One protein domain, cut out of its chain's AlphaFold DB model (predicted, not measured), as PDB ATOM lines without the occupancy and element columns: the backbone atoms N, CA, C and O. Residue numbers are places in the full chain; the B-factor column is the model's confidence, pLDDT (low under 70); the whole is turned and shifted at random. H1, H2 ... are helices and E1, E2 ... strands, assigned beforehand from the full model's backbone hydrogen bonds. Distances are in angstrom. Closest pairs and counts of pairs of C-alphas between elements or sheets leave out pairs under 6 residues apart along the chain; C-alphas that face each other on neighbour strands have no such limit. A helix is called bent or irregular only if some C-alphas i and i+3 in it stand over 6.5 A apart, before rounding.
ATOM      1  N   LYS A  40      13.928 -46.727 -42.754       87.88
ATOM      2  CA  LYS A  40      14.809 -46.515 -43.917       87.88
ATOM      3  C   LYS A  40      16.100 -45.769 -43.561       87.88
ATOM      4  O   LYS A  40      17.118 -45.961 -44.219       87.88
ATOM      5  N   ALA A  41      16.037 -44.885 -42.569       89.06
ATOM      6  CA  ALA A  41      17.150 -44.047 -42.137       89.06
ATOM      7  C   ALA A  41      17.290 -44.141 -40.608       89.06
ATOM      8  O   ALA A  41      16.699 -43.317 -39.912       89.06
ATOM      9  N   PRO A  42      18.022 -45.154 -40.101       94.50
ATOM     10  CA  PRO A  42      18.255 -45.332 -38.672       94.50
ATOM     11  C   PRO A  42      18.856 -44.087 -38.029       94.50
ATOM     12  O   PRO A  42      19.830 -43.519 -38.530       94.50
ATOM     13  N   SER A  43      18.270 -43.685 -36.912       94.94
ATOM     14  CA  SER A  43      18.719 -42.565 -36.088       94.94
ATOM     15  C   SER A  43      19.566 -43.012 -34.900       94.94
ATOM     16  O   SER A  43      20.253 -42.185 -34.304       94.94
ATOM     17  N   TYR A  44      19.580 -44.308 -34.590       96.94
ATOM     18  CA  TYR A  44      20.413 -44.868 -33.537       96.94
ATOM     19  C   TYR A  44      20.878 -46.298 -33.837       96.94
ATOM     20  O   TYR A  44      20.340 -46.999 -34.702       96.94
ATOM     21  N   ALA A  45      21.894 -46.720 -33.090       97.31
ATOM     22  CA  ALA A  45      22.331 -48.102 -32.973       97.31
ATOM     23  C   ALA A  45      22.650 -48.422 -31.508       97.31
ATOM     24  O   ALA A  45      23.127 -47.546 -30.792       97.31
ATOM     25  N   VAL A  46      22.416 -49.660 -31.080       97.19
ATOM     26  CA  VAL A  46      22.647 -50.129 -29.704       97.19
ATOM     27  C   VAL A  46      23.577 -51.336 -29.673       97.19
ATOM     28  O   VAL A  46      23.557 -52.148 -30.596       97.19
ATOM     29  N   ALA A  47      24.362 -51.466 -28.609       96.19
ATOM     30  CA  ALA A  47      25.179 -52.634 -28.307       96.19
ATOM     31  C   ALA A  47      25.173 -52.906 -26.797       96.19
ATOM     32  O   ALA A  47      25.189 -51.977 -25.988       96.19
ATOM     33  N   GLU A  48      25.171 -54.179 -26.424       95.94
ATOM     34  CA  GLU A  48      25.431 -54.613 -25.050       95.94
ATOM     35  C   GLU A  48      26.953 -54.684 -24.827       95.94
ATOM     36  O   GLU A  48      27.674 -55.103 -25.741       95.94
ATOM     37  N   PRO A  49      27.471 -54.303 -23.646       96.62
ATOM     38  CA  PRO A  49      28.869 -54.544 -23.316       96.62
ATOM     39  C   PRO A  49      29.200 -56.041 -23.343       96.62
ATOM     40  O   PRO A  49      28.482 -56.866 -22.784       96.62
ATOM     41  N   THR A  50      30.332 -56.392 -23.945       95.56
ATOM     42  CA  THR A  50      30.887 -57.758 -23.921       95.56
ATOM     43  C   THR A  50      31.468 -58.129 -22.556       95.56
ATOM     44  O   THR A  50      31.442 -59.293 -22.158       95.56
ATOM     45  N   ALA A  51      31.948 -57.128 -21.818       96.06
ATOM     46  CA  ALA A  51      32.346 -57.218 -20.425       96.06
ATOM     47  C   ALA A  51      32.050 -55.880 -19.741       96.06
ATOM     48  O   ALA A  51      32.176 -54.820 -20.352       96.06
ATOM     49  N   SER A  52      31.645 -55.914 -18.475       97.38
ATOM     50  CA  SER A  52      31.403 -54.701 -17.695       97.38
ATOM     51  C   SER A  52      31.491 -55.004 -16.206       97.38
ATOM     52  O   SER A  52      30.943 -56.006 -15.738       97.38
ATOM     53  N   ASN A  53      32.147 -54.126 -15.450       97.94
ATOM     54  CA  ASN A  53      32.020 -54.095 -13.993       97.94
ATOM     55  C   ASN A  53      31.058 -52.989 -13.522       97.94
ATOM     56  O   ASN A  53      31.011 -52.718 -12.329       97.94
ATOM     57  N   LEU A  54      30.305 -52.368 -14.433       97.62
ATOM     58  CA  LEU A  54      29.352 -51.287 -14.183       97.62
ATOM     59  C   LEU A  54      27.903 -51.776 -14.280       97.62
ATOM     60  O   LEU A  54      27.612 -52.779 -14.939       97.62
ATOM     61  N   ASN A  55      26.980 -51.003 -13.710       95.94
ATOM     62  CA  ASN A  55      25.532 -51.187 -13.842       95.94
ATOM     63  C   ASN A  55      24.977 -50.713 -15.205       95.94
ATOM     64  O   ASN A  55      23.989 -49.983 -15.265       95.94
ATOM     65  N   ILE A  56      25.613 -51.121 -16.306       96.56
ATOM     66  CA  ILE A  56      25.229 -50.782 -17.686       96.56
ATOM     67  C   ILE A  56      24.468 -51.953 -18.306       96.56
ATOM     68  O   ILE A  56      24.910 -53.093 -18.190       96.56
ATOM     69  N   ASP A  57      23.361 -51.655 -18.981       95.25
ATOM     70  CA  ASP A  57      22.619 -52.622 -19.795       95.25
ATOM     71  C   ASP A  57      23.031 -52.503 -21.269       95.25
ATOM     72  O   ASP A  57      23.586 -53.428 -21.858       95.25
ATOM     73  N   VAL A  58      22.860 -51.308 -21.846       96.25
ATOM     74  CA  VAL A  58      23.186 -51.041 -23.251       96.25
ATOM     75  C   VAL A  58      23.874 -49.696 -23.442       96.25
ATOM     76  O   VAL A  58      23.620 -48.717 -22.735       96.25
ATOM     77  N   VAL A  59      24.720 -49.640 -24.464       97.50
ATOM     78  CA  VAL A  59      25.292 -48.412 -25.010       97.50
ATOM     79  C   VAL A  59      24.619 -48.124 -26.345       97.50
ATOM     80  O   VAL A  59      24.489 -49.008 -27.191       97.50
ATOM     81  N   ALA A  60      24.201 -46.882 -26.552       97.62
ATOM     82  CA  ALA A  60      23.563 -46.423 -27.771       97.62
ATOM     83  C   ALA A  60      24.368 -45.297 -28.421       97.62
ATOM     84  O   ALA A  60      24.698 -44.300 -27.784       97.62
ATOM     85  N   LEU A  61      24.637 -45.423 -29.716       98.00
ATOM     86  CA  LEU A  61      25.055 -44.307 -30.555       98.00
ATOM     87  C   LEU A  61      23.795 -43.677 -31.145       98.00
ATOM     88  O   LEU A  61      23.112 -44.313 -31.947       98.00
ATOM     89  N   VAL A  62      23.491 -42.443 -30.756       96.81
ATOM     90  CA  VAL A  62      22.227 -41.769 -31.083       96.81
ATOM     91  C   VAL A  62      22.502 -40.484 -31.852       96.81
ATOM     92  O   VAL A  62      23.381 -39.707 -31.492       96.81
ATOM     93  N   CYS A  63      21.745 -40.254 -32.919       95.50
ATOM     94  CA  CYS A  63      21.748 -39.007 -33.666       95.50
ATOM     95  C   CYS A  63      20.655 -38.069 -33.146       95.50
ATOM     96  O   CYS A  63      19.471 -38.256 -33.434       95.50
ATOM     97  N   GLU A  64      21.062 -37.017 -32.448       91.81
ATOM     98  CA  GLU A  64      20.173 -36.054 -31.798       91.81
ATOM     99  C   GLU A  64      20.222 -34.684 -32.478       91.81
ATOM    100  O   GLU A  64      21.168 -34.350 -33.199       91.81
ATOM    101  N   GLU A  65      19.195 -33.873 -32.236       88.50
ATOM    102  CA  GLU A  65      19.226 -32.450 -32.576       88.50
ATOM    103  C   GLU A  65      20.201 -31.712 -31.640       88.50
ATOM    104  O   GLU A  65      20.154 -31.836 -30.417       88.50
ATOM    105  N   ALA A  66      21.105 -30.930 -32.223       83.56
ATOM    106  CA  ALA A  66      22.201 -30.235 -31.555       83.56
ATOM    107  C   ALA A  66      22.250 -28.767 -32.018       83.56
ATOM    108  O   ALA A  66      23.141 -28.333 -32.761       83.56
ATOM    109  N   GLY A  67      21.239 -28.000 -31.603       80.00
ATOM    110  CA  GLY A  67      21.010 -26.630 -32.063       80.00
ATOM    111  C   GLY A  67      20.390 -26.616 -33.461       80.00
ATOM    112  O   GLY A  67      19.352 -27.226 -33.684       80.00
ATOM    113  N   ALA A  68      21.019 -25.920 -34.410       78.12
ATOM    114  CA  ALA A  68      20.535 -25.827 -35.795       78.12
ATOM    115  C   ALA A  68      20.899 -27.031 -36.696       78.12
ATOM    116  O   ALA A  68      20.625 -27.009 -37.895       78.12
ATOM    117  N   ALA A  69      21.588 -28.040 -36.164       84.75
ATOM    118  CA  ALA A  69      22.024 -29.216 -36.908       84.75
ATOM    119  C   ALA A  69      21.991 -30.453 -36.012       84.75
ATOM    120  O   ALA A  69      21.873 -30.334 -34.798       84.75
ATOM    121  N   ARG A  70      22.160 -31.635 -36.603       91.06
ATOM    122  CA  ARG A  70      22.228 -32.895 -35.860       91.06
ATOM    123  C   ARG A  70      23.657 -33.232 -35.441       91.06
ATOM    124  O   ARG A  70      24.622 -32.805 -36.078       91.06
ATOM    125  N   GLY A  71      23.790 -33.994 -34.363       92.88
ATOM    126  CA  GLY A  71      25.059 -34.484 -33.836       92.88
ATOM    127  C   GLY A  71      24.909 -35.880 -33.251       92.88
ATOM    128  O   GLY A  71      23.804 -36.302 -32.921       92.88
ATOM    129  N   LEU A  72      26.018 -36.612 -33.145       96.62
ATOM    130  CA  LEU A  72      26.011 -37.923 -32.503       96.62
ATOM    131  C   LEU A  72      26.291 -37.793 -31.013       96.62
ATOM    132  O   LEU A  72      27.118 -36.979 -30.614       96.62
ATOM    133  N   GLN A  73      25.645 -38.630 -30.217       96.00
ATOM    134  CA  GLN A  73      25.889 -38.809 -28.793       96.00
ATOM    135  C   GLN A  73      26.109 -40.286 -28.506       96.00
ATOM    136  O   GLN A  73      25.442 -41.137 -29.098       96.00
ATOM    137  N   LEU A  74      27.006 -40.581 -27.568       98.06
ATOM    138  CA  LEU A  74      27.075 -41.901 -26.963       98.06
ATOM    139  C   LEU A  74      26.269 -41.860 -25.666       98.06
ATOM    140  O   LEU A  74      26.602 -41.109 -24.753       98.06
ATOM    141  N   GLN A  75      25.186 -42.622 -25.611       97.88
ATOM    142  CA  GLN A  75      24.284 -42.698 -24.470       97.88
ATOM    143  C   GLN A  75      24.423 -44.067 -23.804       97.88
ATOM    144  O   GLN A  75      24.512 -45.089 -24.477       97.88
ATOM    145  N   ILE A  76      24.442 -44.091 -22.481       98.06
ATOM    146  CA  ILE A  76      24.561 -45.292 -21.660       98.06
ATOM    147  C   ILE A  76      23.265 -45.438 -20.880       98.06
ATOM    148  O   ILE A  76      22.890 -44.533 -20.130       98.06
ATOM    149  N   TYR A  77      22.613 -46.581 -21.048       96.81
ATOM    150  CA  TYR A  77      21.416 -46.953 -20.310       96.81
ATOM    151  C   TYR A  77      21.791 -47.934 -19.206       96.81
ATOM    152  O   TYR A  77      22.515 -48.909 -19.429       96.81
ATOM    153  N   LEU A  78      21.320 -47.643 -17.997       95.56
ATOM    154  CA  LEU A  78      21.666 -48.402 -16.802       95.56
ATOM    155  C   LEU A  78      20.727 -49.595 -16.623       95.56
ATOM    156  O   LEU A  78      19.536 -49.508 -16.915       95.56
ATOM    157  N   SER A  79      21.245 -50.687 -16.067       93.31
ATOM    158  CA  SER A  79      20.462 -51.899 -15.782       93.31
ATOM    159  C   SER A  79      19.498 -51.743 -14.601       93.31
ATOM    160  O   SER A  79      18.612 -52.573 -14.387       93.31
ATOM    161  N   SER A  80      19.641 -50.667 -13.827       88.75
ATOM    162  CA  SER A  80      18.781 -50.336 -12.693       88.75
ATOM    163  C   SER A  80      18.676 -48.820 -12.513       88.75
ATOM    164  O   SER A  80      19.664 -48.127 -12.768       88.75
ATOM    165  N   PRO A  81      17.550 -48.292 -11.997       87.88
ATOM    166  CA  PRO A  81      17.439 -46.879 -11.642       87.88
ATOM    167  C   PRO A  81      18.520 -46.446 -10.643       87.88
ATOM    168  O   PRO A  81      18.766 -47.139  -9.656       87.88
ATOM    169  N   GLY A  82      19.117 -45.276 -10.863       89.75
ATOM    170  CA  GLY A  82      20.149 -44.719  -9.988       89.75
ATOM    171  C   GLY A  82      21.316 -44.113 -10.768       89.75
ATOM    172  O   GLY A  82      21.200 -43.909 -11.974       89.75
ATOM    173  N   PRO A  83      22.426 -43.784 -10.090       92.81
ATOM    174  CA  PRO A  83      23.623 -43.286 -10.754       92.81
ATOM    175  C   PRO A  83      24.402 -44.417 -11.441       92.81
ATOM    176  O   PRO A  83      24.279 -45.592 -11.081       92.81
ATOM    177  N   LEU A  84      25.251 -44.043 -12.400       95.38
ATOM    178  CA  LEU A  84      26.271 -44.933 -12.953       95.38
ATOM    179  C   LEU A  84      27.282 -45.295 -11.858       95.38
ATOM    180  O   LEU A  84      27.830 -44.405 -11.206       95.38
ATOM    181  N   LEU A  85      27.513 -46.591 -11.660       95.56
ATOM    182  CA  LEU A  85      28.290 -47.133 -10.548       95.56
ATOM    183  C   LEU A  85      28.994 -48.438 -10.934       95.56
ATOM    184  O   LEU A  85      28.413 -49.253 -11.657       95.56
ATOM    185  N   PRO A  86      30.178 -48.712 -10.359       96.62
ATOM    186  CA  PRO A  86      30.707 -50.066 -10.320       96.62
ATOM    187  C   PRO A  86      29.760 -51.004  -9.555       96.62
ATOM    188  O   PRO A  86      29.159 -50.639  -8.540       96.62
ATOM    189  N   ASN A  87      29.638 -52.241 -10.021       94.06
ATOM    190  CA  ASN A  87      28.771 -53.263  -9.451       94.06
ATOM    191  C   ASN A  87      29.166 -53.550  -7.996       94.06
ATOM    192  O   ASN A  87      30.306 -53.902  -7.692       94.06
ATOM    193  N   GLY A  88      28.201 -53.403  -7.084       91.12
ATOM    194  CA  GLY A  88      28.405 -53.583  -5.644       91.12
ATOM    195  C   GLY A  88      29.002 -52.372  -4.914       91.12
ATOM    196  O   GLY A  88      29.126 -52.422  -3.689       91.12
ATOM    197  N   ALA A  89      29.338 -51.281  -5.613       93.50
ATOM    198  CA  ALA A  89      29.771 -50.045  -4.968       93.50
ATOM    199  C   ALA A  89      28.582 -49.294  -4.337       93.50
ATOM    200  O   ALA A  89      27.497 -49.235  -4.924       93.50
ATOM    201  N   PRO A  90      28.751 -48.692  -3.144       92.25
ATOM    202  CA  PRO A  90      27.695 -47.907  -2.524       92.25
ATOM    203  C   PRO A  90      27.617 -46.497  -3.153       92.25
ATOM    204  O   PRO A  90      28.654 -45.850  -3.305       92.25
ATOM    205  N   PRO A  91      26.411 -45.952  -3.424       91.69
ATOM    206  CA  PRO A  91      26.257 -44.621  -4.028       91.69
ATOM    207  C   PRO A  91      26.923 -43.480  -3.247       91.69
ATOM    208  O   PRO A  91      27.373 -42.507  -3.836       91.69
ATOM    209  N   ILE A  92      27.016 -43.605  -1.919       92.50
ATOM    210  CA  ILE A  92      27.641 -42.598  -1.043       92.50
ATOM    211  C   ILE A  92      29.152 -42.429  -1.282       92.50
ATOM    212  O   ILE A  92      29.737 -41.463  -0.808       92.50
ATOM    213  N   GLY A  93      29.791 -43.369  -1.985       91.44
ATOM    214  CA  GLY A  93      31.212 -43.295  -2.320       91.44
ATOM    215  C   GLY A  93      31.520 -42.501  -3.589       91.44
ATOM    216  O   GLY A  93      32.697 -42.328  -3.900       91.44
ATOM    217  N   LEU A  94      30.507 -42.048  -4.333       93.50
ATOM    218  CA  LEU A  94      30.701 -41.341  -5.598       93.50
ATOM    219  C   LEU A  94      31.457 -40.023  -5.424       93.50
ATOM    220  O   LEU A  94      31.287 -39.308  -4.438       93.50
ATOM    221  N   LYS A  95      32.281 -39.702  -6.418       92.75
ATOM    222  CA  LYS A  95      32.978 -38.424  -6.534       92.75
ATOM    223  C   LYS A  95      32.044 -37.335  -7.039       92.75
ATOM    224  O   LYS A  95      31.258 -37.560  -7.955       92.75
ATOM    225  N   ASP A  96      32.257 -36.118  -6.548       88.25
ATOM    226  CA  ASP A  96      31.610 -34.919  -7.097       88.25
ATOM    227  C   ASP A  96      32.096 -34.599  -8.520       88.25
ATOM    228  O   ASP A  96      31.396 -33.965  -9.307       88.25
ATOM    229  N   THR A  97      33.321 -35.009  -8.859       89.69
ATOM    230  CA  THR A  97      33.929 -34.795 -10.179       89.69
ATOM    231  C   THR A  97      34.443 -36.118 -10.727       89.69
ATOM    232  O   THR A  97      35.606 -36.477 -10.547       89.69
ATOM    233  N   ALA A  98      33.547 -36.851 -11.382       94.31
ATOM    234  CA  ALA A  98      33.890 -38.066 -12.104       94.31
ATOM    235  C   ALA A  98      34.649 -37.751 -13.402       94.31
ATOM    236  O   ALA A  98      34.462 -36.692 -14.009       94.31
ATOM    237  N   ARG A  99      35.494 -38.687 -13.844       96.81
ATOM    238  CA  ARG A  99      36.211 -38.601 -15.127       96.81
ATOM    239  C   ARG A  99      35.873 -39.806 -15.985       96.81
ATOM    240  O   ARG A  99      35.683 -40.897 -15.453       96.81
ATOM    241  N   ALA A 100      35.836 -39.613 -17.297       98.38
ATOM    242  CA  ALA A 100      35.668 -40.706 -18.236       98.38
ATOM    243  C   ALA A 100      36.612 -40.586 -19.430       98.38
ATOM    244  O   ALA A 100      36.958 -39.495 -19.889       98.38
ATOM    245  N   GLU A 101      36.998 -41.749 -19.936       98.69
ATOM    246  CA  GLU A 101      37.745 -41.918 -21.170       98.69
ATOM    247  C   GLU A 101      37.033 -42.942 -22.050       98.69
ATOM    248  O   GLU A 101      36.500 -43.944 -21.569       98.69
ATOM    249  N   ILE A 102      37.079 -42.707 -23.355       98.69
ATOM    250  CA  ILE A 102      36.813 -43.726 -24.362       98.69
ATOM    251  C   ILE A 102      38.161 -44.133 -24.942       98.69
ATOM    252  O   ILE A 102      38.907 -43.292 -25.441       98.69
ATOM    253  N   VAL A 103      38.487 -45.419 -24.870       98.62
ATOM    254  CA  VAL A 103      39.715 -45.981 -25.427       98.62
ATOM    255  C   VAL A 103      39.358 -46.846 -26.629       98.62
ATOM    256  O   VAL A 103      38.619 -47.819 -26.499       98.62
ATOM    257  N   LEU A 104      39.877 -46.491 -27.800       98.19
ATOM    258  CA  LEU A 104      39.638 -47.179 -29.070       98.19
ATOM    259  C   LEU A 104      40.961 -47.704 -29.600       98.19
ATOM    260  O   LEU A 104      41.832 -46.914 -29.953       98.19
ATOM    261  N   ASP A 105      41.135 -49.025 -29.611       94.44
ATOM    262  CA  ASP A 105      42.360 -49.688 -30.086       94.44
ATOM    263  C   ASP A 105      43.662 -49.079 -29.501       94.44
ATOM    264  O   ASP A 105      44.689 -48.961 -30.169       94.44
ATOM    265  N   GLY A 106      43.611 -48.654 -28.232       92.88
ATOM    266  CA  GLY A 106      44.721 -48.020 -27.506       92.88
ATOM    267  C   GLY A 106      44.805 -46.491 -27.621       92.88
ATOM    268  O   GLY A 106      45.586 -45.873 -26.899       92.88
ATOM    269  N   GLN A 107      43.994 -45.858 -28.469       98.25
ATOM    270  CA  GLN A 107      43.867 -44.403 -28.541       98.25
ATOM    271  C   GLN A 107      42.886 -43.892 -27.483       98.25
ATOM    272  O   GLN A 107      41.759 -44.371 -27.402       98.25
ATOM    273  N   VAL A 108      43.298 -42.898 -26.695       98.50
ATOM    274  CA  VAL A 108      42.506 -42.353 -25.582       98.50
ATOM    275  C   VAL A 108      41.792 -41.063 -25.990       98.50
ATOM    276  O   VAL A 108      42.421 -40.136 -26.502       98.50
ATOM    277  N   PHE A 109      40.494 -40.993 -25.697       98.56
ATOM    278  CA  PHE A 109      39.627 -39.834 -25.898       98.56
ATOM    279  C   PHE A 109      38.995 -39.430 -24.557       98.56
ATOM    280  O   PHE A 109      38.102 -40.129 -24.072       98.56
ATOM    281  N   PRO A 110      39.432 -38.322 -23.932       98.25
ATOM    282  CA  PRO A 110      38.755 -37.778 -22.759       98.25
ATOM    283  C   PRO A 110      37.337 -37.331 -23.122       98.25
ATOM    284  O   PRO A 110      37.144 -36.678 -24.148       98.25
ATOM    285  N   VAL A 111      36.357 -37.652 -22.277       98.38
ATOM    286  CA  VAL A 111      34.951 -37.285 -22.493       98.38
ATOM    287  C   VAL A 111      34.334 -36.669 -21.240       98.38
ATOM    288  O   VAL A 111      34.635 -37.062 -20.112       98.38
ATOM    289  N   ASP A 112      33.428 -35.720 -21.452       96.88
ATOM    290  CA  ASP A 112      32.517 -35.219 -20.430       96.88
ATOM    291  C   ASP A 112      31.472 -36.297 -20.096       96.88
ATOM    292  O   ASP A 112      30.951 -36.968 -20.992       96.88
ATOM    293  N   ILE A 113      31.120 -36.412 -18.811       96.00
ATOM    294  CA  ILE A 113      30.014 -37.246 -18.319       96.00
ATOM    295  C   ILE A 113      28.832 -36.335 -18.003       96.00
ATOM    296  O   ILE A 113      28.941 -35.417 -17.190       96.00
ATOM    297  N   LEU A 114      27.683 -36.591 -18.626       94.31
ATOM    298  CA  LEU A 114      26.478 -35.787 -18.443       94.31
ATOM    299  C   LEU A 114      25.296 -36.690 -18.097       94.31
ATOM    300  O   LEU A 114      24.937 -37.579 -18.863       94.31
ATOM    301  N   PHE A 115      24.660 -36.451 -16.956       90.81
ATOM    302  CA  PHE A 115      23.483 -37.207 -16.526       90.81
ATOM    303  C   PHE A 115      22.212 -36.573 -17.101       90.81
ATOM    304  O   PHE A 115      21.961 -35.385 -16.892       90.81
ATOM    305  N   ALA A 116      21.409 -37.354 -17.825       87.62
ATOM    306  CA  ALA A 116      20.218 -36.875 -18.522       87.62
ATOM    307  C   ALA A 116      19.028 -37.816 -18.287       87.62
ATOM    308  O   ALA A 116      18.705 -38.654 -19.123       87.62
ATOM    309  N   GLY A 117      18.358 -37.656 -17.142       85.44
ATOM    310  CA  GLY A 117      17.219 -38.498 -16.775       85.44
ATOM    311  C   GLY A 117      17.659 -39.918 -16.429       85.44
ATOM    312  O   GLY A 117      18.282 -40.129 -15.393       85.44
ATOM    313  N   ASP A 118      17.321 -40.875 -17.287       85.19
ATOM    314  CA  ASP A 118      17.568 -42.314 -17.129       85.19
ATOM    315  C   ASP A 118      18.845 -42.813 -17.827       85.19
ATOM    316  O   ASP A 118      19.134 -44.010 -17.825       85.19
ATOM    317  N   ARG A 119      19.620 -41.900 -18.415       93.31
ATOM    318  CA  ARG A 119      20.822 -42.209 -19.190       93.31
ATOM    319  C   ARG A 119      21.996 -41.306 -18.840       93.31
ATOM    320  O   ARG A 119      21.832 -40.179 -18.362       93.31
ATOM    321  N   VAL A 120      23.192 -41.791 -19.156       96.44
ATOM    322  CA  VAL A 120      24.442 -41.023 -19.113       96.44
ATOM    323  C   VAL A 120      24.904 -40.740 -20.535       96.44
ATOM    324  O   VAL A 120      24.951 -41.641 -21.361       96.44
ATOM    325  N   ILE A 121      25.243 -39.493 -20.837       96.75
ATOM    326  CA  ILE A 121      25.778 -39.069 -22.131       96.75
ATOM    327  C   ILE A 121      27.290 -38.894 -21.992       96.75
ATOM    328  O   ILE A 121      27.746 -38.196 -21.083       96.75
ATOM    329  N   LEU A 122      28.043 -39.491 -22.917       97.94
ATOM    330  CA  LEU A 122      29.469 -39.242 -23.115       97.94
ATOM    331  C   LEU A 122      29.686 -38.379 -24.358       97.94
ATOM    332  O   LEU A 122      29.103 -38.638 -25.416       97.94
ATOM    333  N   ALA A 123      30.522 -37.351 -24.222       96.88
ATOM    334  CA  ALA A 123      30.842 -36.423 -25.301       96.88
ATOM    335  C   ALA A 123      32.256 -35.844 -25.157       96.88
ATOM    336  O   ALA A 123      32.616 -35.368 -24.088       96.88
ATOM    337  N   ASP A 124      33.037 -35.822 -26.235       97.62
ATOM    338  CA  ASP A 124      34.347 -35.146 -26.313       97.62
ATOM    339  C   ASP A 124      34.266 -33.786 -27.034       97.62
ATOM    340  O   ASP A 124      35.272 -33.103 -27.231       97.62
ATOM    341  N   SER A 125      33.075 -33.378 -27.474       96.19
ATOM    342  CA  SER A 125      32.871 -32.146 -28.227       96.19
ATOM    343  C   SER A 125      31.517 -31.502 -27.930       96.19
ATOM    344  O   SER A 125      30.654 -32.035 -27.227       96.19
ATOM    345  N   ARG A 126      31.324 -30.290 -28.456       93.25
ATOM    346  CA  ARG A 126      30.086 -29.517 -28.314       93.25
ATOM    347  C   ARG A 126      29.713 -28.858 -29.630       93.25
ATOM    348  O   ARG A 126      30.561 -28.293 -30.318       93.25
ATOM    349  N   ARG A 127      28.418 -28.844 -29.938       88.31
ATOM    350  CA  ARG A 127      27.840 -28.097 -31.061       88.31
ATOM    351  C   ARG A 127      26.745 -27.186 -30.535       88.31
ATOM    352  O   ARG A 127      25.736 -27.669 -30.043       88.31
ATOM    353  N   GLN A 128      26.949 -25.870 -30.625       82.75
ATOM    354  CA  GLN A 128      25.993 -24.870 -30.117       82.75
ATOM    355  C   GLN A 128      25.497 -25.211 -28.695       82.75
ATOM    356  O   GLN A 128      24.305 -25.181 -28.422       82.75
ATOM    357  N   GLN A 129      26.438 -25.560 -27.807       86.00
ATOM    358  CA  GLN A 129      26.237 -26.015 -26.417       86.00
ATOM    359  C   GLN A 129      25.742 -27.457 -26.226       86.00
ATOM    360  O   GLN A 129      25.986 -28.016 -25.155       86.00
ATOM    361  N   ALA A 130      25.136 -28.086 -27.235       90.31
ATOM    362  CA  ALA A 130      24.734 -29.486 -27.147       90.31
ATOM    363  C   ALA A 130      25.969 -30.408 -27.097       90.31
ATOM    364  O   ALA A 130      26.890 -30.225 -27.905       90.31
ATOM    365  N   PRO A 131      26.015 -31.385 -26.171       94.06
ATOM    366  CA  PRO A 131      27.097 -32.359 -26.104       94.06
ATOM    367  C   PRO A 131      27.021 -33.295 -27.307       94.06
ATOM    368  O   PRO A 131      25.946 -33.804 -27.633       94.06
ATOM    369  N   VAL A 132      28.151 -33.488 -27.984       96.12
ATOM    370  CA  VAL A 132      28.258 -34.348 -29.165       96.12
ATOM    371  C   VAL A 132      29.605 -35.063 -29.186       96.12
ATOM    372  O   VAL A 132      30.574 -34.609 -28.583       96.12
ATOM    373  N   LEU A 133      29.682 -36.155 -29.935       97.56
ATOM    374  CA  LEU A 133      30.943 -36.787 -30.292       97.56
ATOM    375  C   LEU A 133      31.628 -35.983 -31.405       97.56
ATOM    376  O   LEU A 133      30.979 -35.526 -32.354       97.56
ATOM    377  N   SER A 134      32.943 -35.820 -31.308       96.69
ATOM    378  CA  SER A 134      33.760 -35.245 -32.368       96.69
ATOM    379  C   SER A 134      33.791 -36.167 -33.584       96.69
ATOM    380  O   SER A 134      33.644 -37.386 -33.489       96.69
ATOM    381  N   GLN A 135      34.035 -35.585 -34.758       95.25
ATOM    382  CA  GLN A 135      34.186 -36.366 -35.984       95.25
ATOM    383  C   GLN A 135      35.323 -37.394 -35.868       95.25
ATOM    384  O   GLN A 135      35.158 -38.531 -36.300       95.25
ATOM    385  N   HIS A 136      36.436 -37.010 -35.243       97.44
ATOM    386  CA  HIS A 136      37.597 -37.876 -35.053       97.44
ATOM    387  C   HIS A 136      37.262 -39.103 -34.194       97.44
ATOM    388  O   HIS A 136      37.588 -40.223 -34.581       97.44
ATOM    389  N   LEU A 137      36.545 -38.912 -33.081       98.25
ATOM    390  CA  LEU A 137      36.085 -40.017 -32.243       98.25
ATOM    391  C   LEU A 137      35.126 -40.945 -33.006       98.25
ATOM    392  O   LEU A 137      35.281 -42.161 -32.974       98.25
ATOM    393  N   VAL A 138      34.168 -40.390 -33.752       97.31
ATOM    394  CA  VAL A 138      33.205 -41.188 -34.533       97.31
ATOM    395  C   VAL A 138      33.891 -41.993 -35.642       97.31
ATOM    396  O   VAL A 138      33.526 -43.142 -35.894       97.31
ATOM    397  N   GLU A 139      34.885 -41.415 -36.315       96.81
ATOM    398  CA  GLU A 139      35.689 -42.120 -37.318       96.81
ATOM    399  C   GLU A 139      36.493 -43.263 -36.692       96.81
ATOM    400  O   GLU A 139      36.498 -44.368 -37.245       96.81
ATOM    401  N   ALA A 140      37.086 -43.038 -35.516       97.94
ATOM    402  CA  ALA A 140      37.773 -44.075 -34.756       97.94
ATOM    403  C   ALA A 140      36.810 -45.193 -34.317       97.94
ATOM    404  O   ALA A 140      37.120 -46.363 -34.507       97.94
ATOM    405  N   MET A 141      35.598 -44.874 -33.848       97.62
ATOM    406  CA  MET A 141      34.572 -45.883 -33.536       97.62
ATOM    407  C   MET A 141      34.151 -46.692 -34.771       97.62
ATOM    408  O   MET A 141      33.902 -47.892 -34.687       97.62
ATOM    409  N   GLN A 142      34.056 -46.052 -35.938       96.94
ATOM    410  CA  GLN A 142      33.663 -46.724 -37.178       96.94
ATOM    411  C   GLN A 142      34.744 -47.699 -37.677       96.94
ATOM    412  O   GLN A 142      34.424 -48.748 -38.249       96.94
ATOM    413  N   ALA A 143      36.016 -47.333 -37.513       96.94
ATOM    414  CA  ALA A 143      37.168 -48.102 -37.972       96.94
ATOM    415  C   ALA A 143      37.760 -49.030 -36.901       96.94
ATOM    416  O   ALA A 143      38.557 -49.904 -37.247       96.94
ATOM    417  N   GLY A 144      37.381 -48.862 -35.637       95.88
ATOM    418  CA  GLY A 144      37.991 -49.554 -34.512       95.88
ATOM    419  C   GLY A 144      37.594 -51.022 -34.396       95.88
ATOM    420  O   GLY A 144      36.700 -51.502 -35.103       95.88
ATOM    421  N   GLN A 145      38.276 -51.760 -33.526       95.75
ATOM    422  CA  GLN A 145      37.919 -53.136 -33.172       95.75
ATOM    423  C   GLN A 145      37.176 -53.187 -31.843       95.75
ATOM    424  O   GLN A 145      36.088 -53.758 -31.773       95.75
ATOM    425  N   THR A 146      37.725 -52.520 -30.834       95.69
ATOM    426  CA  THR A 146      37.190 -52.531 -29.475       95.69
ATOM    427  C   THR A 146      37.094 -51.111 -28.944       95.69
ATOM    428  O   THR A 146      37.985 -50.287 -29.154       95.69
ATOM    429  N   MET A 147      36.006 -50.832 -28.230       97.88
ATOM    430  CA  MET A 147      35.810 -49.608 -27.466       97.88
ATOM    431  C   MET A 147      35.744 -49.943 -25.980       97.88
ATOM    432  O   MET A 147      34.804 -50.595 -25.535       97.88
ATOM    433  N   LEU A 148      36.716 -49.467 -25.212       98.50
ATOM    434  CA  LEU A 148      36.722 -49.560 -23.758       98.50
ATOM    435  C   LEU A 148      36.299 -48.215 -23.168       98.50
ATOM    436  O   LEU A 148      36.982 -47.205 -23.336       98.50
ATOM    437  N   LEU A 149      35.172 -48.205 -22.468       98.69
ATOM    438  CA  LEU A 149      34.741 -47.079 -21.650       98.69
ATOM    439  C   LEU A 149      35.385 -47.222 -20.276       98.69
ATOM    440  O   LEU A 149      35.255 -48.276 -19.656       98.69
ATOM    441  N   ARG A 150      36.064 -46.181 -19.804       98.62
ATOM    442  CA  ARG A 150      36.726 -46.164 -18.496       98.62
ATOM    443  C   ARG A 150      36.201 -45.000 -17.690       98.62
ATOM    444  O   ARG A 150      36.123 -43.884 -18.197       98.62
ATOM    445  N   PHE A 151      35.882 -45.258 -16.435       98.44
ATOM    446  CA  PHE A 151      35.318 -44.287 -15.521       98.44
ATOM    447  C   PHE A 151      36.061 -44.292 -14.198       98.44
ATOM    448  O   PHE A 151      36.443 -45.332 -13.670       98.44
ATOM    449  N   ASP A 152      36.271 -43.095 -13.690       97.31
ATOM    450  CA  ASP A 152      36.765 -42.834 -12.354       97.31
ATOM    451  C   ASP A 152      35.598 -42.217 -11.574       97.31
ATOM    452  O   ASP A 152      35.309 -41.022 -11.726       97.31
ATOM    453  N   LEU A 153      34.848 -43.067 -10.860       96.62
ATOM    454  CA  LEU A 153      33.537 -42.737 -10.289       96.62
ATOM    455  C   LEU A 153      33.568 -42.640  -8.768       96.62
ATOM    456  O   LEU A 153      32.824 -41.841  -8.198       96.62
ATOM    457  N   VAL A 154      34.374 -43.461  -8.101       96.19
ATOM    458  CA  VAL A 154      34.332 -43.671  -6.653       96.19
ATOM    459  C   VAL A 154      35.560 -43.056  -6.003       96.19
ATOM    460  O   VAL A 154      36.684 -43.187  -6.474       96.19
ATOM    461  N   SER A 155      35.345 -42.380  -4.877       94.38
ATOM    462  CA  SER A 155      36.414 -41.761  -4.100       94.38
ATOM    463  C   SER A 155      37.470 -42.787  -3.703       94.38
ATOM    464  O   SER A 155      37.161 -43.854  -3.159       94.38
ATOM    465  N   GLU A 156      38.734 -42.447  -3.928       92.31
ATOM    466  CA  GLU A 156      39.842 -43.295  -3.535       92.31
ATOM    467  C   GLU A 156      39.949 -43.420  -2.018       92.31
ATOM    468  O   GLU A 156      39.546 -42.554  -1.234       92.31
ATOM    469  N   ARG A 157      40.607 -44.497  -1.588       88.38
ATOM    470  CA  ARG A 157      41.085 -44.573  -0.210       88.38
ATOM    471  C   ARG A 157      42.129 -43.476   0.031       88.38
ATOM    472  O   ARG A 157      42.935 -43.210  -0.862       88.38
ATOM    473  N   PRO A 158      42.192 -42.901   1.244       89.00
ATOM    474  CA  PRO A 158      43.212 -41.915   1.581       89.00
ATOM    475  C   PRO A 158      44.625 -42.403   1.232       89.00
ATOM    476  O   PRO A 158      45.049 -43.467   1.682       89.00
ATOM    477  N   GLY A 159      45.344 -41.623   0.422       88.94
ATOM    478  CA  GLY A 159      46.719 -41.910  -0.003       88.94
ATOM    479  C   GLY A 159      46.869 -42.837  -1.216       88.94
ATOM    480  O   GLY A 159      47.999 -43.054  -1.652       88.94
ATOM    481  N   ALA A 160      45.782 -43.370  -1.781       90.69
ATOM    482  CA  ALA A 160      45.840 -44.106  -3.042       90.69
ATOM    483  C   ALA A 160      45.915 -43.142  -4.248       90.69
ATOM    484  O   ALA A 160      45.359 -42.041  -4.186       90.69
ATOM    485  N   PRO A 161      46.608 -43.522  -5.339       90.94
ATOM    486  CA  PRO A 161      46.612 -42.736  -6.566       90.94
ATOM    487  C   PRO A 161      45.249 -42.808  -7.254       90.94
ATOM    488  O   PRO A 161      44.520 -43.788  -7.093       90.94
ATOM    489  N   ALA A 162      44.950 -41.796  -8.069       90.38
ATOM    490  CA  ALA A 162      43.719 -41.787  -8.837       90.38
ATOM    491  C   ALA A 162      43.686 -42.929  -9.861       90.38
ATOM    492  O   ALA A 162      44.688 -43.181 -10.539       90.38
ATOM    493  N   ALA A 163      42.544 -43.598  -9.980       92.81
ATOM    494  CA  ALA A 163      42.395 -44.781 -10.817       92.81
ATOM    495  C   ALA A 163      41.021 -44.823 -11.487       92.81
ATOM    496  O   ALA A 163      40.055 -44.278 -10.972       92.81
ATOM    497  N   PHE A 164      40.944 -45.491 -12.635       96.62
ATOM    498  CA  PHE A 164      39.662 -45.863 -13.221       96.62
ATOM    499  C   PHE A 164      39.148 -47.107 -12.488       96.62
ATOM    500  O   PHE A 164      39.864 -48.103 -12.387       96.62
ATOM    501  N   ASP A 165      37.943 -47.017 -11.933       96.38
ATOM    502  CA  ASP A 165      37.287 -48.058 -11.133       96.38
ATOM    503  C   ASP A 165      36.085 -48.698 -11.845       96.38
ATOM    504  O   ASP A 165      35.622 -49.771 -11.447       96.38
ATOM    505  N   GLY A 166      35.618 -48.070 -12.923       97.94
ATOM    506  CA  GLY A 166      34.529 -48.525 -13.769       97.94
ATOM    507  C   GLY A 166      35.004 -48.781 -15.192       97.94
ATOM    508  O   GLY A 166      35.624 -47.913 -15.799       97.94
ATOM    509  N   GLU A 167      34.685 -49.940 -15.751       98.56
ATOM    510  CA  GLU A 167      35.054 -50.321 -17.110       98.56
ATOM    511  C   GLU A 167      33.912 -51.069 -17.806       98.56
ATOM    512  O   GLU A 167      33.237 -51.913 -17.208       98.56
ATOM    513  N   ALA A 168      33.711 -50.761 -19.089       98.31
ATOM    514  CA  ALA A 168      32.823 -51.498 -19.982       98.31
ATOM    515  C   ALA A 168      33.451 -51.632 -21.372       98.31
ATOM    516  O   ALA A 168      33.857 -50.640 -21.976       98.31
ATOM    517  N   GLU A 169      33.508 -52.857 -21.883       97.88
ATOM    518  CA  GLU A 169      34.084 -53.191 -23.184       97.88
ATOM    519  C   GLU A 169      32.984 -53.464 -24.211       97.88
ATOM    520  O   GLU A 169      32.100 -54.293 -23.997       97.88
ATOM    521  N   ILE A 170      33.056 -52.789 -25.354       96.56
ATOM    522  CA  ILE A 170      32.116 -52.909 -26.463       96.56
ATOM    523  C   ILE A 170      32.884 -53.359 -27.705       96.56
ATOM    524  O   ILE A 170      33.839 -52.708 -28.133       96.56
ATOM    525  N   ASP A 171      32.429 -54.448 -28.319       95.31
ATOM    526  CA  ASP A 171      32.956 -54.931 -29.593       95.31
ATOM    527  C   ASP A 171      32.378 -54.081 -30.743       95.31
ATOM    528  O   ASP A 171      31.168 -54.041 -30.984       95.31
ATOM    529  N   LEU A 172      33.243 -53.367 -31.468       95.06
ATOM    530  CA  LEU A 172      32.862 -52.510 -32.598       95.06
ATOM    531  C   LEU A 172      32.707 -53.282 -33.916       95.06
ATOM    532  O   LEU A 172      32.342 -52.708 -34.946       95.06
ATOM    533  N   ARG A 173      32.984 -54.585 -33.922       92.88
ATOM    534  CA  ARG A 173      32.900 -55.481 -35.083       92.88
ATOM    535  C   ARG A 173      31.780 -56.502 -34.961       92.88
ATOM    536  O   ARG A 173      31.306 -56.964 -36.000       92.88
ATOM    537  N   ALA A 174      31.314 -56.803 -33.755       87.88
ATOM    538  CA  ALA A 174      30.180 -57.686 -33.538       87.88
ATOM    539  C   ALA A 174      28.876 -57.127 -34.144       87.88
ATOM    540  O   ALA A 174      28.586 -55.925 -34.122       87.88
ATOM    541  N   GLY A 175      28.051 -58.028 -34.687       84.94
ATOM    542  CA  GLY A 175      26.785 -57.674 -35.335       84.94
ATOM    543  C   GLY A 175      26.981 -56.796 -36.577       84.94
ATOM    544  O   GLY A 175      27.750 -57.128 -37.479       84.94
ATOM    545  N   ALA A 176      26.264 -55.671 -36.647       82.00
ATOM    546  CA  ALA A 176      26.441 -54.693 -37.721       82.00
ATOM    547  C   ALA A 176      27.706 -53.823 -37.543       82.00
ATOM    548  O   ALA A 176      28.121 -53.164 -38.502       82.00
ATOM    549  N   GLY A 177      28.332 -53.846 -36.360       85.56
ATOM    550  CA  GLY A 177      29.603 -53.199 -36.020       85.56
ATOM    551  C   GLY A 177      29.799 -51.797 -36.606       85.56
ATOM    552  O   GLY A 177      28.881 -50.979 -36.653       85.56
ATOM    553  N   GLY A 178      30.987 -51.546 -37.160       90.19
ATOM    554  CA  GLY A 178      31.321 -50.292 -37.844       90.19
ATOM    555  C   GLY A 178      30.354 -49.883 -38.967       90.19
ATOM    556  O   GLY A 178      30.239 -48.695 -39.263       90.19
ATOM    557  N   LYS A 179      29.585 -50.809 -39.572       93.00
ATOM    558  CA  LYS A 179      28.522 -50.420 -40.522       93.00
ATOM    559  C   LYS A 179      27.371 -49.717 -39.809       93.00
ATOM    560  O   LYS A 179      26.817 -48.782 -40.379       93.00
ATOM    561  N   ALA A 180      27.022 -50.129 -38.590       94.25
ATOM    562  CA  ALA A 180      26.007 -49.450 -37.792       94.25
ATOM    563  C   ALA A 180      26.438 -48.014 -37.473       94.25
ATOM    564  O   ALA A 180      25.691 -47.078 -37.759       94.25
ATOM    565  N   VAL A 181      27.681 -47.832 -37.009       94.69
ATOM    566  CA  VAL A 181      28.271 -46.503 -36.770       94.69
ATOM    567  C   VAL A 181      28.225 -45.651 -38.041       94.69
ATOM    568  O   VAL A 181      27.734 -44.525 -38.013       94.69
ATOM    569  N   ALA A 182      28.634 -46.209 -39.187       94.94
ATOM    570  CA  ALA A 182      28.605 -45.511 -40.473       94.94
ATOM    571  C   ALA A 182      27.188 -45.126 -40.936       94.94
ATOM    572  O   ALA A 182      27.006 -44.114 -41.613       94.94
ATOM    573  N   VAL A 183      26.173 -45.941 -40.636       94.88
ATOM    574  CA  VAL A 183      24.774 -45.640 -40.974       94.88
ATOM    575  C   VAL A 183      24.252 -44.505 -40.102       94.88
ATOM    576  O   VAL A 183      23.753 -43.521 -40.646       94.88
ATOM    577  N   VAL A 184      24.427 -44.597 -38.783       95.44
ATOM    578  CA  VAL A 184      23.958 -43.566 -37.847       95.44
ATOM    579  C   VAL A 184      24.693 -42.246 -38.085       95.44
ATOM    580  O   VAL A 184      24.068 -41.190 -38.085       95.44
ATOM    581  N   ARG A 185      25.993 -42.272 -38.407       94.25
ATOM    582  CA  ARG A 185      26.775 -41.064 -38.714       94.25
ATOM    583  C   ARG A 185      26.173 -40.212 -39.826       94.25
ATOM    584  O   ARG A 185      26.180 -38.989 -39.716       94.25
ATOM    585  N   ARG A 186      25.589 -40.834 -40.856       91.44
ATOM    586  CA  ARG A 186      24.954 -40.106 -41.971       91.44
ATOM    587  C   ARG A 186      23.811 -39.208 -41.524       91.44
ATOM    588  O   ARG A 186      23.492 -38.235 -42.196       91.44
ATOM    589  N   CYS A 187      23.185 -39.509 -40.394       87.56
ATOM    590  CA  CYS A 187      22.137 -38.672 -39.837       87.56
ATOM    591  C   CYS A 187      22.651 -37.286 -39.392       87.56
ATOM    592  O   CYS A 187      21.917 -36.303 -39.498       87.56
ATOM    593  N   ALA A 188      23.917 -37.192 -38.968       85.88
ATOM    594  CA  ALA A 188      24.561 -35.940 -38.571       85.88
ATOM    595  C   ALA A 188      25.185 -35.166 -39.753       85.88
ATOM    596  O   ALA A 188      25.663 -34.046 -39.572       85.88
ATOM    597  N   GLU A 189      25.178 -35.731 -40.966       83.75
ATOM    598  CA  GLU A 189      25.707 -35.062 -42.157       83.75
ATOM    599  C   GLU A 189      24.753 -33.945 -42.639       83.75
ATOM    600  O   GLU A 189      23.521 -34.130 -42.678       83.75
ATOM    601  N   PRO A 190      25.296 -32.788 -43.066       71.62
ATOM    602  CA  PRO A 190      24.514 -31.745 -43.718       71.62
ATOM    603  C   PRO A 190      23.680 -32.301 -44.879       71.62
ATOM    604  O   PRO A 190      24.080 -33.233 -45.578       71.62
ATOM    605  N   ALA A 191      22.500 -31.723 -45.117       66.19
ATOM    606  CA  ALA A 191      21.615 -32.176 -46.194       66.19
ATOM    607  C   ALA A 191      22.273 -32.094 -47.591       66.19
ATOM    608  O   ALA A 191      21.981 -32.926 -48.450       66.19
TER     609      ALA A 191
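AT A GLANCE: This is residues 40 to 191 of the 203 residues of an uncharacterized protein of Reyranella sp (UniProt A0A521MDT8). One long sheet curls round into a loose, nearly closed barrel of eight strands, with H1 and H2 side by side over one end and the small hairpin E7-E8 beside its wall at E3 and E6. The links 79 to 93 and 155 to 165 lie at the other end. The printed part has 152 residues with ten named strands and two named helices, in the order E1 to E8, H1, E9, E10, H2, and is of the mixed class. The antiparallel sheet runs E1 E2 E3 E6 E5 E4 E9 E10. The whole is compact, with a radius of gyration of the C-alphas of 15.3 A, yet elongated, spanning 53 by 32 by 28 A.

HOW THE PARTS SIT: In the twisted sheet, E1, residues 44 to 47, E2, 56 to 66, and E3, 69 to 78, form a meander, each strand the antiparallel neighbour of the one before; N 45 and O 61 are 2.9 A apart, N 60 and O 75 2.8 A. E4, 94 to 104, E5, 107 to 116, and E6, 119 to 123, form another; N 109 and O 102 are 2.8 A apart, N 114 and O 121 2.9 A. E3 and E6 are neighbours, with N 76 and O 120 at 2.7 A, and E3 E4 E5 E6 make a Greek key, a meander whose last strand pairs with the strand before it. E9, 146 to 154, pairs with E4, N 101 and O 150 at 2.9 A, and with E10, 166 to 171, N 149 and O 168 at 2.8 A. It is a folded sheet, bent back on itself: E1 E2 E3 E6 E5 face E9 E10, with E4 as the hinge. Residues 51 to 52 pair with 168 to 169 of E10. H2, 177 to 188, is on the sheet at a height of 7.9 A and runs along E2, at 9 degrees on the local plane. H1, 135 to 143, is on the sheet and touches H2, opposite ways at a shallow tilt of 29 degrees; the closest C-alphas, of Gln 142 and Gly 178, are 4.3 A apart. Each O i to N i+4 pair in H1 is within hydrogen-bond range, and 5 of 8 in H2. E7, 125 to 127, and E8, 130 to 132, form a hairpin, N 127 and O 130 at 2.9 A.

IN THESE COORDINATES: E1 begins at C-alpha 44, (20.413, -44.868, -33.537). E3 is 27.8 A long, E5 26.8 A, E4 25.8 A and E2 25.0 A; E2 bends by 60 degrees at residue 63 and E4 by 87 degrees at residue 97. H2, 18.2 A long, ends at C-alpha 188, (24.561, -35.940, -38.571).

THE WHOLE: The C-alphas farthest apart, of Lys 40 and Gly 159, are 54.5 A apart. The printed part has no cut; the links E3 to E4 and E9 to E10 are long. The mean pLDDT of the printed part is 93.6, and residue 191 is under 70.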